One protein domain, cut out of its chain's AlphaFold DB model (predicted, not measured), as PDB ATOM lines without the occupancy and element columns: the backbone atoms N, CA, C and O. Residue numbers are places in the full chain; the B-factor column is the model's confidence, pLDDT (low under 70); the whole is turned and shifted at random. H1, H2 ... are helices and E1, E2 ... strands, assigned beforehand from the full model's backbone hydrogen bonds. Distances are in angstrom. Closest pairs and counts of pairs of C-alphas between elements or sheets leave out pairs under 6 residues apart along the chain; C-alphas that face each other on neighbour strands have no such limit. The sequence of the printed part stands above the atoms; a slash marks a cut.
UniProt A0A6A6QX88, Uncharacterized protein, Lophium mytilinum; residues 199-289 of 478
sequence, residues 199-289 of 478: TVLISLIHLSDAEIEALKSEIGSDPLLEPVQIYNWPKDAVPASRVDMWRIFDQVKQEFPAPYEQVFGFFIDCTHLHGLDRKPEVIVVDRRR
ATOM      1  N   THR A 199      -4.391  -5.391  -4.828       87.94
ATOM      2  CA  THR A 199      -5.354  -6.179  -5.602       87.94
ATOM      3  C   THR A 199      -6.321  -6.869  -4.651       87.94
ATOM      4  O   THR A 199      -5.948  -7.772  -3.899       87.94
ATOM      5  N   VAL A 200      -7.580  -6.446  -4.699       92.31
ATOM      6  CA  VAL A 200      -8.639  -6.956  -3.833       92.31
ATOM      7  C   VAL A 200      -9.651  -7.742  -4.655       92.31
ATOM      8  O   VAL A 200     -10.255  -7.195  -5.576       92.31
ATOM      9  N   LEU A 201      -9.857  -9.007  -4.293       93.56
ATOM     10  CA  LEU A 201     -10.877  -9.873  -4.871       93.56
ATOM     11  C   LEU A 201     -11.944 -10.170  -3.821       93.56
ATOM     12  O   LEU A 201     -11.635 -10.570  -2.695       93.56
ATOM     13  N   ILE A 202     -13.208 -10.010  -4.197       96.94
ATOM     14  CA  ILE A 202     -14.349 -10.342  -3.341       96.94
ATOM     15  C   ILE A 202     -15.008 -11.595  -3.901       96.94
ATOM     16  O   ILE A 202     -15.529 -11.590  -5.015       96.94
ATOM     17  N   SER A 203     -14.989 -12.690  -3.149       96.31
ATOM     18  CA  SER A 203     -15.664 -13.901  -3.598       96.31
ATOM     19  C   SER A 203     -17.161 -13.821  -3.335       96.31
ATOM     20  O   SER A 203     -17.585 -13.458  -2.245       96.31
ATOM     21  N   LEU A 204     -17.953 -14.182  -4.340       94.00
ATOM     22  CA  LEU A 204     -19.409 -14.310  -4.287       94.00
ATOM     23  C   LEU A 204     -19.840 -15.702  -3.793       94.00
ATOM     24  O   LEU A 204     -21.017 -15.952  -3.543       94.00
ATOM     25  N   ILE A 205     -18.886 -16.618  -3.638       93.62
ATOM     26  CA  ILE A 205     -19.077 -17.997  -3.194       93.62
ATOM     27  C   ILE A 205     -18.065 -18.325  -2.101       93.62
ATOM     28  O   ILE A 205     -17.034 -17.676  -1.968       93.62
ATOM     29  N   HIS A 206     -18.327 -19.349  -1.296       96.44
ATOM     30  CA  HIS A 206     -17.303 -19.800  -0.362       96.44
ATOM     31  C   HIS A 206     -16.223 -20.576  -1.110       96.44
ATOM     32  O   HIS A 206     -16.542 -21.587  -1.734       96.44
ATOM     33  N   LEU A 207     -14.972 -20.146  -1.003       95.69
ATOM     34  CA  LEU A 207     -13.775 -20.822  -1.501       95.69
ATOM     35  C   LEU A 207     -13.125 -21.650  -0.389       95.69
ATOM     36  O   LEU A 207     -13.040 -21.215   0.759       95.69
ATOM     37  N   SER A 208     -12.633 -22.833  -0.731       96.06
ATOM     38  CA  SER A 208     -11.757 -23.620   0.135       96.06
ATOM     39  C   SER A 208     -10.353 -23.015   0.205       96.06
ATOM     40  O   SER A 208      -9.925 -22.312  -0.709       96.06
ATOM     41  N   ASP A 209      -9.596 -23.346   1.252       96.50
ATOM     42  CA  ASP A 209      -8.210 -22.877   1.399       96.50
ATOM     43  C   ASP A 209      -7.340 -23.279   0.197       96.50
ATOM     44  O   ASP A 209      -6.515 -22.500  -0.266       96.50
ATOM     45  N   ALA A 210      -7.570 -24.470  -0.366       95.56
ATOM     46  CA  ALA A 210      -6.864 -24.932  -1.559       95.56
ATOM     47  C   ALA A 210      -7.184 -24.080  -2.802       95.56
ATOM     48  O   ALA A 210      -6.278 -23.771  -3.571       95.56
ATOM     49  N   GLU A 211      -8.446 -23.677  -2.988       94.56
ATOM     50  CA  GLU A 211      -8.854 -22.785  -4.086       94.56
ATOM     51  C   GLU A 211      -8.254 -21.384  -3.916       94.56
ATOM     52  O   GLU A 211      -7.771 -20.802  -4.881       94.56
ATOM     53  N   ILE A 212      -8.229 -20.862  -2.686       95.62
ATOM     54  CA  ILE A 212      -7.624 -19.559  -2.376       95.62
ATOM     55  C   ILE A 212      -6.128 -19.566  -2.695       95.62
ATOM     56  O   ILE A 212      -5.636 -18.640  -3.338       95.62
ATOM     57  N   GLU A 213      -5.401 -20.593  -2.258       93.50
ATOM     58  CA  GLU A 213      -3.959 -20.679  -2.498       93.50
ATOM     59  C   GLU A 213      -3.635 -20.926  -3.978       93.50
ATOM     60  O   GLU A 213      -2.678 -20.348  -4.492       93.50
ATOM     61  N   ALA A 214      -4.464 -21.695  -4.693       91.00
ATOM     62  CA  ALA A 214      -4.342 -21.848  -6.142       91.00
ATOM     63  C   ALA A 214      -4.535 -20.507  -6.871       91.00
ATOM     64  O   ALA A 214      -3.676 -20.124  -7.663       91.00
ATOM     65  N   LEU A 215      -5.595 -19.757  -6.544       87.56
ATOM     66  CA  LEU A 215      -5.873 -18.447  -7.143       87.56
ATOM     67  C   LEU A 215      -4.759 -17.436  -6.857       87.56
ATOM     68  O   LEU A 215      -4.308 -16.742  -7.764       87.56
ATOM     69  N   LYS A 216      -4.262 -17.367  -5.617       90.12
ATOM     70  CA  LYS A 216      -3.119 -16.501  -5.280       90.12
ATOM     71  C   LYS A 216      -1.861 -16.886  -6.053       90.12
ATOM     72  O   LYS A 216      -1.132 -16.006  -6.500       90.12
ATOM     73  N   SER A 217      -1.600 -18.186  -6.206       86.69
ATOM     74  CA  SER A 217      -0.454 -18.666  -6.977       86.69
ATOM     75  C   SER A 217      -0.574 -18.331  -8.464       86.69
ATOM     76  O   SER A 217       0.450 -18.087  -9.095       86.69
ATOM     77  N   GLU A 218      -1.786 -18.349  -9.020       86.25
ATOM     78  CA  GLU A 218      -2.056 -18.036 -10.427       86.25
ATOM     79  C   GLU A 218      -1.945 -16.534 -10.715       86.25
ATOM     80  O   GLU A 218      -1.305 -16.147 -11.689       86.25
ATOM     81  N   ILE A 219      -2.497 -15.687  -9.837       83.25
ATOM     82  CA  ILE A 219      -2.370 -14.222  -9.938       83.25
ATOM     83  C   ILE A 219      -0.901 -13.794  -9.795       83.25
ATOM     84  O   ILE A 219      -0.460 -12.828 -10.418       83.25
ATOM     85  N   GLY A 220      -0.131 -14.534  -8.995       80.38
ATOM     86  CA  GLY A 220       1.272 -14.261  -8.733       80.38
ATOM     87  C   GLY A 220       1.482 -13.187  -7.666       80.38
ATOM     88  O   GLY A 220       0.556 -12.714  -7.005       80.38
ATOM     89  N   SER A 221       2.746 -12.822  -7.465       81.19
ATOM     90  CA  SER A 221       3.154 -11.777  -6.527       81.19
ATOM     91  C   SER A 221       3.976 -10.725  -7.257       81.19
ATOM     92  O   SER A 221       5.027 -11.056  -7.810       81.19
ATOM     93  N   ASP A 222       3.544  -9.471  -7.203       78.00
ATOM     94  CA  ASP A 222       4.363  -8.334  -7.608       78.00
ATOM     95  C   ASP A 222       5.039  -7.750  -6.355       78.00
ATOM     96  O   ASP A 222       4.336  -7.351  -5.425       78.00
ATOM     97  N   PRO A 223       6.382  -7.700  -6.277       80.88
ATOM     98  CA  PRO A 223       7.084  -7.126  -5.127       80.88
ATOM     99  C   PRO A 223       6.808  -5.628  -4.907       80.88
ATOM    100  O   PRO A 223       7.156  -5.109  -3.844       80.88
ATOM    101  N   LEU A 224       6.232  -4.927  -5.889       77.56
ATOM    102  CA  LEU A 224       5.840  -3.519  -5.799       77.56
ATOM    103  C   LEU A 224       4.402  -3.319  -5.308       77.56
ATOM    104  O   LEU A 224       4.045  -2.193  -4.954       77.56
ATOM    105  N   LEU A 225       3.587  -4.377  -5.275       77.00
ATOM    106  CA  LEU A 225       2.198  -4.323  -4.833       77.00
ATOM    107  C   LEU A 225       2.021  -5.035  -3.496       77.00
ATOM    108  O   LEU A 225       2.796  -5.910  -3.101       77.00
ATOM    109  N   GLU A 226       0.966  -4.663  -2.781       85.06
ATOM    110  CA  GLU A 226       0.562  -5.441  -1.622       85.06
ATOM    111  C   GLU A 226       0.103  -6.850  -2.036       85.06
ATOM    112  O   GLU A 226      -0.439  -7.033  -3.132       85.06
ATOM    113  N   PRO A 227       0.270  -7.858  -1.158       86.88
ATOM    114  CA  PRO A 227      -0.251  -9.192  -1.406       86.88
ATOM    115  C   PRO A 227      -1.747  -9.163  -1.713       86.88
ATOM    116  O   PRO A 227      -2.515  -8.472  -1.042       86.88
ATOM    117  N   VAL A 228      -2.149  -9.979  -2.686       90.19
ATOM    118  CA  VAL A 228      -3.544 -10.122  -3.102       90.19
ATOM    119  C   VAL A 228      -4.431 -10.447  -1.899       90.19
ATOM    120  O   VAL A 228      -4.216 -11.439  -1.191       90.19
ATOM    121  N   GLN A 229      -5.456  -9.625  -1.685       93.38
ATOM    122  CA  GLN A 229      -6.436  -9.818  -0.621       93.38
ATOM    123  C   GLN A 229      -7.684 -10.484  -1.194       93.38
ATOM    124  O   GLN A 229      -8.346  -9.922  -2.063       93.38
ATOM    125  N   ILE A 230      -8.031 -11.668  -0.685       95.12
ATOM    126  CA  ILE A 230      -9.261 -12.373  -1.061       95.12
ATOM    127  C   ILE A 230     -10.229 -12.327   0.121       95.12
ATOM    128  O   ILE A 230     -10.001 -12.974   1.146       95.12
ATOM    129  N   TYR A 231     -11.324 -11.583  -0.033       96.75
ATOM    130  CA  TYR A 231     -12.439 -11.584   0.910       96.75
ATOM    131  C   TYR A 231     -13.381 -12.721   0.542       96.75
ATOM    132  O   TYR A 231     -14.163 -12.630  -0.403       96.75
ATOM    133  N   ASN A 232     -13.239 -13.829   1.259       97.38
ATOM    134  CA  ASN A 232     -13.975 -15.048   0.978       97.38
ATOM    135  C   ASN A 232     -15.415 -14.977   1.506       97.38
ATOM    136  O   ASN A 232     -15.649 -14.465   2.605       97.38
ATOM    137  N   TRP A 233     -16.365 -15.551   0.767       96.19
ATOM    138  CA  TRP A 233     -17.745 -15.633   1.231       96.19
ATOM    139  C   TRP A 233     -17.869 -16.655   2.378       96.19
ATOM    140  O   TRP A 233     -17.144 -17.663   2.398       96.19
ATOM    141  N   PRO A 234     -18.783 -16.455   3.347       96.38
ATOM    142  CA  PRO A 234     -18.944 -17.390   4.454       96.38
ATOM    143  C   PRO A 234     -19.427 -18.769   3.985       96.38
ATOM    144  O   PRO A 234     -20.329 -18.875   3.158       96.38
ATOM    145  N   LYS A 235     -18.861 -19.831   4.569       93.00
ATOM    146  CA  LYS A 235     -19.124 -21.231   4.190       93.00
ATOM    147  C   LYS A 235     -20.592 -21.635   4.243       93.00
ATOM    148  O   LYS A 235     -21.059 -22.352   3.364       93.00
ATOM    149  N   ASP A 236     -21.288 -21.172   5.271       91.06
ATOM    150  CA  ASP A 236     -22.676 -21.545   5.546       91.06
ATOM    151  C   ASP A 236     -23.673 -20.476   5.061       91.06
ATOM    152  O   ASP A 236     -24.868 -20.561   5.349       91.06
ATOM    153  N   ALA A 237     -23.196 -19.452   4.343       87.19
ATOM    154  CA  ALA A 237     -24.048 -18.429   3.751       87.19
ATOM    155  C   ALA A 237     -24.499 -18.832   2.343       87.19
ATOM    156  O   ALA A 237     -23.792 -19.510   1.598       87.19
ATOM    157  N   VAL A 238     -25.684 -18.355   1.959       83.81
ATOM    158  CA  VAL A 238     -26.142 -18.431   0.569       83.81
ATOM    159  C   VAL A 238     -25.162 -17.634  -0.300       83.81
ATOM    160  O   VAL A 238     -24.845 -16.504   0.081       83.81
ATOM    161  N   PRO A 239     -24.677 -18.183  -1.430       86.62
ATOM    162  CA  PRO A 239     -23.862 -17.442  -2.385       86.62
ATOM    163  C   PRO A 239     -24.468 -16.095  -2.770       86.62
ATOM    164  O   PRO A 239     -25.688 -15.967  -2.904       86.62
ATOM    165  N   ALA A 240     -23.606 -15.108  -2.969       82.31
ATOM    166  CA  ALA A 240     -24.006 -13.785  -3.400       82.31
ATOM    167  C   ALA A 240     -24.639 -13.843  -4.796       82.31
ATOM    168  O   ALA A 240     -24.206 -14.582  -5.683       82.31
ATOM    169  N   SER A 241     -25.674 -13.037  -5.006       77.69
ATOM    170  CA  SER A 241     -26.238 -12.829  -6.334       77.69
ATOM    171  C   SER A 241     -25.392 -11.865  -7.164       77.69
ATOM    172  O   SER A 241     -24.611 -11.071  -6.642       77.69
ATOM    173  N   ARG A 242     -25.636 -11.826  -8.478       70.69
ATOM    174  CA  ARG A 242     -25.083 -10.769  -9.341       70.69
ATOM    175  C   ARG A 242     -25.576  -9.371  -8.933       70.69
ATOM    176  O   ARG A 242     -24.883  -8.388  -9.162       70.69
ATOM    177  N   VAL A 243     -26.755  -9.269  -8.312       72.38
ATOM    178  CA  VAL A 243     -27.252  -8.005  -7.741       72.38
ATOM    179  C   VAL A 243     -26.421  -7.610  -6.518       72.38
ATOM    180  O   VAL A 243     -26.043  -6.447  -6.400       72.38
ATOM    181  N   ASP A 244     -26.084  -8.567  -5.649       82.56
ATOM    182  CA  ASP A 244     -25.201  -8.327  -4.503       82.56
ATOM    183  C   ASP A 244     -23.808  -7.905  -4.964       82.56
ATOM    184  O   ASP A 244     -23.275  -6.943  -4.428       82.56
ATOM    185  N   MET A 245     -23.260  -8.540  -6.007       87.88
ATOM    186  CA  MET A 245     -21.996  -8.133  -6.631       87.88
ATOM    187  C   MET A 245     -22.004  -6.647  -7.008       87.88
ATOM    188  O   MET A 245     -21.106  -5.906  -6.614       87.88
ATOM    189  N   TRP A 246     -23.039  -6.185  -7.717       81.06
ATOM    190  CA  TRP A 246     -23.151  -4.780  -8.115       81.06
ATOM    191  C   TRP A 246     -23.346  -3.833  -6.928       81.06
ATOM    192  O   TRP A 246     -22.756  -2.756  -6.912       81.06
ATOM    193  N   ARG A 247     -24.134  -4.226  -5.921       85.25
ATOM    194  CA  ARG A 247     -24.336  -3.424  -4.705       85.25
ATOM    195  C   ARG A 247     -23.064  -3.327  -3.864       85.25
ATOM    196  O   ARG A 247     -22.738  -2.243  -3.387       85.25
ATOM    197  N   ILE A 248     -22.313  -4.424  -3.744       91.94
ATOM    198  CA  ILE A 248     -20.980  -4.437  -3.136       91.94
ATOM    199  C   ILE A 248     -20.069  -3.507  -3.931       91.94
ATOM    200  O   ILE A 248     -19.476  -2.613  -3.337       91.94
ATOM    201  N   PHE A 249     -19.996  -3.666  -5.257       90.50
ATOM    202  CA  PHE A 249     -19.128  -2.854  -6.110       90.50
ATOM    203  C   PHE A 249     -19.420  -1.356  -5.986       90.50
ATOM    204  O   PHE A 249     -18.495  -0.566  -5.805       90.50
ATOM    205  N   ASP A 250     -20.695  -0.962  -6.007       83.00
ATOM    206  CA  ASP A 250     -21.107   0.436  -5.851       83.00
ATOM    207  C   ASP A 250     -20.674   1.029  -4.500       83.00
ATOM    208  O   ASP A 250     -20.291   2.199  -4.437       83.00
ATOM    209  N   GLN A 251     -20.652   0.216  -3.440       89.31
ATOM    210  CA  GLN A 251     -20.184   0.642  -2.121       89.31
ATOM    211  C   GLN A 251     -18.659   0.634  -1.975       89.31
ATOM    212  O   GLN A 251     -18.123   1.547  -1.344       89.31
ATOM    213  N   VAL A 252     -17.945  -0.341  -2.549       90.88
ATOM    214  CA  VAL A 252     -16.484  -0.467  -2.367       90.88
ATOM    215  C   VAL A 252     -15.668   0.321  -3.385       90.88
ATOM    216  O   VAL A 252     -14.499   0.611  -3.136       90.88
ATOM    217  N   LYS A 253     -16.234   0.704  -4.531       85.12
ATOM    218  CA  LYS A 253     -15.502   1.509  -5.515       85.12
ATOM    219  C   LYS A 253     -15.082   2.863  -4.925       85.12
ATOM    220  O   LYS A 253     -15.767   3.439  -4.065       85.12
ATOM    221  N   GLN A 254     -13.950   3.378  -5.401       78.88
ATOM    222  CA  GLN A 254     -13.573   4.768  -5.156       78.88
ATOM    223  C   GLN A 254     -14.489   5.706  -5.956       78.88
ATOM    224  O   GLN A 254     -15.120   5.306  -6.941       78.88
ATOM    225  N   GLU A 255     -14.589   6.960  -5.520       71.44
ATOM    226  CA  GLU A 255     -15.034   8.017  -6.427       71.44
ATOM    227  C   GLU A 255     -13.966   8.157  -7.513       71.44
ATOM    228  O   GLU A 255     -12.785   8.171  -7.179       71.44
ATOM    229  N   PHE A 256     -14.393   8.151  -8.780       61.22
ATOM    230  CA  PHE A 256     -13.554   8.112  -9.983       61.22
ATOM    231  C   PHE A 256     -12.241   8.889  -9.790       61.22
ATOM    232  O   PHE A 256     -12.274  10.124  -9.740       61.22
ATOM    233  N   PRO A 257     -11.104   8.198  -9.590       58.22
ATOM    234  CA  PRO A 257      -9.859   8.872  -9.275       58.22
ATOM    235  C   PRO A 257      -9.377   9.588 -10.532       58.22
ATOM    236  O   PRO A 257      -9.039   8.932 -11.510       58.22
ATOM    237  N   ALA A 258      -9.331  10.922 -10.522       47.81
ATOM    238  CA  ALA A 258      -8.764  11.684 -11.634       47.81
ATOM    239  C   ALA A 258      -7.332  11.187 -11.946       47.81
ATOM    240  O   ALA A 258      -6.557  10.982 -11.004       47.81
ATOM    241  N   PRO A 259      -6.950  10.987 -13.223       50.94
ATOM    242  CA  PRO A 259      -7.669  11.336 -14.458       50.94
ATOM    243  C   PRO A 259      -8.617  10.243 -14.991       50.94
ATOM    244  O   PRO A 259      -9.141  10.373 -16.087       50.94
ATOM    245  N   TYR A 260      -8.816   9.143 -14.266       55.03
ATOM    246  CA  TYR A 260      -9.502   7.966 -14.786       55.03
ATOM    247  C   TYR A 260     -11.021   8.079 -14.662       55.03
ATOM    248  O   TYR A 260     -11.582   8.203 -13.570       55.03
ATOM    249  N   GLU A 261     -11.700   7.933 -15.796       67.75
ATOM    250  CA  GLU A 261     -13.155   7.806 -15.852       67.75
ATOM    251  C   GLU A 261     -13.633   6.394 -15.515       67.75
ATOM    252  O   GLU A 261     -14.827   6.172 -15.381       67.75
ATOM    253  N   GLN A 262     -12.733   5.426 -15.336       73.38
ATOM    254  CA  GLN A 262     -13.090   4.026 -15.142       73.38
ATOM    255  C   GLN A 262     -12.591   3.492 -13.799       73.38
ATOM    256  O   GLN A 262     -11.468   3.759 -13.372       73.38
ATOM    257  N   VAL A 263     -13.434   2.705 -13.132       78.94
ATOM    258  CA  VAL A 263     -13.076   1.956 -11.924       78.94
ATOM    259  C   VAL A 263     -13.348   0.481 -12.169       78.94
ATOM    260  O   VAL A 263     -14.412   0.135 -12.678       78.94
ATOM    261  N   PHE A 264     -12.411  -0.376 -11.769       82.75
ATOM    262  CA  PHE A 264     -12.525  -1.829 -11.866       82.75
ATOM    263  C   PHE A 264     -12.754  -2.455 -10.490       82.75
ATOM    264  O   PHE A 264     -12.231  -1.975  -9.485       82.75
ATOM    265  N   GLY A 265     -13.514  -3.543 -10.454       86.75
ATOM    266  CA  GLY A 265     -13.695  -4.425  -9.310       86.75
ATOM    267  C   GLY A 265     -13.502  -5.874  -9.737       86.75
ATOM    268  O   GLY A 265     -13.974  -6.284 -10.797       86.75
ATOM    269  N   PHE A 266     -12.815  -6.650  -8.903       91.06
ATOM    270  CA  PHE A 266     -12.561  -8.065  -9.150       91.06
ATOM    271  C   PHE A 266     -13.412  -8.911  -8.209       91.06
ATOM    272  O   PHE A 266     -13.359  -8.762  -6.984       91.06
ATOM    273  N   PHE A 267     -14.188  -9.816  -8.787       93.38
ATOM    274  CA  PHE A 267     -15.044 -10.738  -8.056       93.38
ATOM    275  C   PHE A 267     -14.675 -12.175  -8.390       93.38
ATOM    276  O   PHE A 267     -14.133 -12.433  -9.454       93.38
ATOM    277  N   ILE A 268     -14.951 -13.115  -7.491       91.56
ATOM    278  CA  ILE A 268     -14.763 -14.546  -7.767       91.56
ATOM    279  C   ILE A 268     -16.123 -15.227  -7.714       91.56
ATOM    280  O   ILE A 268     -16.784 -15.173  -6.678       91.56
ATOM    281  N   ASP A 269     -16.511 -15.894  -8.793       91.38
ATOM    282  CA  ASP A 269     -17.750 -16.675  -8.875       91.38
ATOM    283  C   ASP A 269     -17.468 -18.062  -9.474       91.38
ATOM    284  O   ASP A 269     -16.347 -18.359  -9.885       91.38
ATOM    285  N   CYS A 270     -18.466 -18.943  -9.492       85.19
ATOM    286  CA  CYS A 270     -18.361 -20.256 -10.116       85.19
ATOM    287  C   CYS A 270     -19.694 -20.693 -10.726       85.19
ATOM    288  O   CYS A 270     -20.736 -20.721 -10.063       85.19
ATOM    289  N   THR A 271     -19.641 -21.159 -11.974       73.19
ATOM    290  CA  THR A 271     -20.798 -21.726 -12.682       73.19
ATOM    291  C   THR A 271     -21.393 -22.931 -11.936       73.19
ATOM    292  O   THR A 271     -22.622 -23.030 -11.784       73.19
ATOM    293  N   HIS A 272     -20.521 -23.804 -11.405       72.94
ATOM    294  CA  HIS A 272     -20.862 -25.026 -10.670       72.94
ATOM    295  C   HIS A 272     -20.456 -24.923  -9.192       72.94
ATOM    296  O   HIS A 272     -19.290 -25.050  -8.829       72.94
ATOM    297  N   LEU A 273     -21.430 -24.735  -8.298       75.44
ATOM    298  CA  LEU A 273     -21.154 -24.556  -6.864       75.44
ATOM    299  C   LEU A 273     -20.577 -25.807  -6.183       75.44
ATOM    300  O   LEU A 273     -19.949 -25.696  -5.131       75.44
ATOM    301  N   HIS A 274     -20.776 -26.988  -6.765       77.06
ATOM    302  CA  HIS A 274     -20.340 -28.273  -6.224       77.06
ATOM    303  C   HIS A 274     -19.934 -29.219  -7.360       77.06
ATOM    304  O   HIS A 274     -20.343 -29.026  -8.502       77.06
ATOM    305  N   GLY A 275     -19.204 -30.284  -7.021       78.38
ATOM    306  CA  GLY A 275     -18.839 -31.347  -7.960       78.38
ATOM    307  C   GLY A 275     -17.446 -31.186  -8.566       78.38
ATOM    308  O   GLY A 275     -16.692 -30.296  -8.184       78.38
ATOM    309  N   LEU A 276     -17.102 -32.097  -9.481       77.88
ATOM    310  CA  LEU A 276     -15.795 -32.136 -10.151       77.88
ATOM    311  C   LEU A 276     -15.595 -30.964 -11.120       77.88
ATOM    312  O   LEU A 276     -14.460 -30.565 -11.353       77.88
ATOM    313  N   ASP A 277     -16.689 -30.385 -11.614       79.81
ATOM    314  CA  ASP A 277     -16.680 -29.252 -12.548       79.81
ATOM    315  C   ASP A 277     -16.637 -27.892 -11.834       79.81
ATOM    316  O   ASP A 277     -16.778 -26.836 -12.453       79.81
ATOM    317  N   ARG A 278     -16.474 -27.894 -10.505       88.19
ATOM    318  CA  ARG A 278     -16.329 -26.671  -9.723       88.19
ATOM    319  C   ARG A 278     -14.988 -26.016 -10.047       88.19
ATOM    320  O   ARG A 278     -13.933 -26.521  -9.670       88.19
ATOM    321  N   LYS A 279     -15.061 -24.855 -10.693       87.69
ATOM    322  CA  LYS A 279     -13.914 -24.035 -11.063       87.69
ATOM    323  C   LYS A 279     -14.229 -22.562 -10.783       87.69
ATOM    324  O   LYS A 279     -14.908 -21.931 -11.590       87.69
ATOM    325  N   PRO A 280     -13.811 -22.034  -9.622       89.00
ATOM    326  CA  PRO A 280     -13.920 -20.610  -9.339       89.00
ATOM    327  C   PRO A 280     -13.095 -19.788 -10.332       89.00
ATOM    328  O   PRO A 280     -11.950 -20.135 -10.616       89.00
ATOM    329  N   GLU A 281     -13.669 -18.698 -10.830       85.62
ATOM    330  CA  GLU A 281     -13.052 -17.819 -11.824       85.62
ATOM    331  C   GLU A 281     -13.177 -16.356 -11.399       85.62
ATOM    332  O   GLU A 281     -14.134 -15.964 -10.724       85.62
ATOM    333  N   VAL A 282     -12.190 -15.547 -11.790       84.75
ATOM    334  CA  VAL A 282     -12.189 -14.105 -11.537       84.75
ATOM    335  C   VAL A 282     -13.012 -13.404 -12.614       84.75
ATOM    336  O   VAL A 282     -12.720 -13.504 -13.802       84.75
ATOM    337  N   ILE A 283     -14.025 -12.662 -12.186       85.88
ATOM    338  CA  ILE A 283     -14.850 -11.788 -13.012       85.88
ATOM    339  C   ILE A 283     -14.379 -10.354 -12.798       85.88
ATOM    340  O   ILE A 283     -14.259  -9.889 -11.661       85.88
ATOM    341  N   VAL A 284     -14.153  -9.642 -13.898       83.81
ATOM    342  CA  VAL A 284     -13.867  -8.208 -13.883       83.81
ATOM    343  C   VAL A 284     -15.167  -7.452 -14.106       83.81
ATOM    344  O   VAL A 284     -15.927  -7.752 -15.025       83.81
ATOM    345  N   VAL A 285     -15.422  -6.476 -13.245       79.44
ATOM    346  CA  VAL A 285     -16.536  -5.542 -13.356       79.44
ATOM    347  C   VAL A 285     -15.947  -4.154 -13.492       79.44
ATOM    348  O   VAL A 285     -15.123  -3.760 -12.669       79.44
ATOM    349  N   ASP A 286     -16.362  -3.398 -14.495       80.50
ATOM    350  CA  ASP A 286     -15.965  -2.011 -14.652       80.50
ATOM    351  C   ASP A 286     -17.167  -1.074 -14.528       80.50
ATOM    352  O   ASP A 286     -18.325  -1.435 -14.747       80.50
ATOM    353  N   ARG A 287     -16.887   0.155 -14.110       72.06
ATOM    354  CA  ARG A 287     -17.832   1.258 -14.197       72.06
ATOM    355  C   ARG A 287     -17.111   2.455 -14.756       72.06
ATOM    356  O   ARG A 287     -16.098   2.872 -14.196       72.06
ATOM    357  N   ARG A 288     -17.690   3.028 -15.801       72.25
ATOM    358  CA  ARG A 288     -17.262   4.297 -16.365       72.25
ATOM    359  C   ARG A 288     -18.087   5.426 -15.765       72.25
ATOM    360  O   ARG A 288     -19.246   5.242 -15.371       72.25
ATOM    361  N   ARG A 289     -17.461   6.578 -15.599       60.94
ATOM    362  CA  ARG A 289     -18.142   7.833 -15.368       60.94
ATOM    363  C   ARG A 289     -18.891   8.070 -16.670       60.94
ATOM    364  O   ARG A 289     -18.261   8.151 -17.711       60.94
TER     365      ARG A 289
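What this domain is: This is residues 199 to 289 of the 478 residues of an uncharacterized protein of Lophium mytilinum (UniProt A0A6A6QX88). A strongly twisted sheet of four strands forms the core, its long hairpin E3 and E4 crossing the short parallel pair E2 and E1. H2 packs over E3 on one face, while H1 sits by E2 at the other end of the sheet. The printed part has 91 residues, in the order E1 H1 E2 H2 E3 E4; the mixed sheet runs E2 E1 E3 E4, and the class is mixed, helices and strands. It is compact, with a radius of gyration of the C-alphas of 14.1 A and spans of 44 by 34 by 19 A.

Where its parts are: In the sheet, E2 is residues 226 to 231, E1 199 to 203, E3 262 to 269, 22.1 A long, and E4 281 to 288, 23.0 A. H1 is residues 209 to 219, 15.4 A, and H2 242 to 252, 15.1 A. C-alpha 199 is at (-5.354, -6.179, -5.602) and C-alpha 288 at (-17.262, 4.297, -16.365).

How they stand to each other: E2 and E1 are parallel, with N 201 and O 229 2.8 A apart. E1 and E3 are parallel at 44 degrees, with N 268 and O 202 3.0 A apart. E3 and E4 form an antiparallel hairpin, with N 265 and O 285 2.7 A apart; these N and O pairs are within hydrogen-bond range. H2 is on the sheet, height 8.8 A, over E3 and slantwise to the strands at 46 degrees to E3 on the local plane; their closest C-alphas, Phe 249 and Gly 265, are 6.5 A apart. H2 on one face of the sheet makes two layers. H1 is on the sheet, height 8.7 A, but over none of its strands, only just, with 2 C-alphas falling on E2; the closest C-alphas of H1 and E2, Lys 216 and Val 228, are 6.8 A apart. H1 and H2 are apart. E1, H1, E2 is a strand-helix-strand unit, two parallel neighbour strands with a helix between; E2, H2, E3 is a split one, with E1 between its strands; both crossovers are right-handed. In H1 and H2 every O i to N i+4 pair is within hydrogen-bond range.

The domain as a whole: The C-alphas farthest apart, Pro 259 and Gly 275, are 44.6 A apart. The printed part has no cut; the link E3 to E4 is long. Mean pLDDT of the printed part is 83.9; residues 256 to 261 and 289 are under 70.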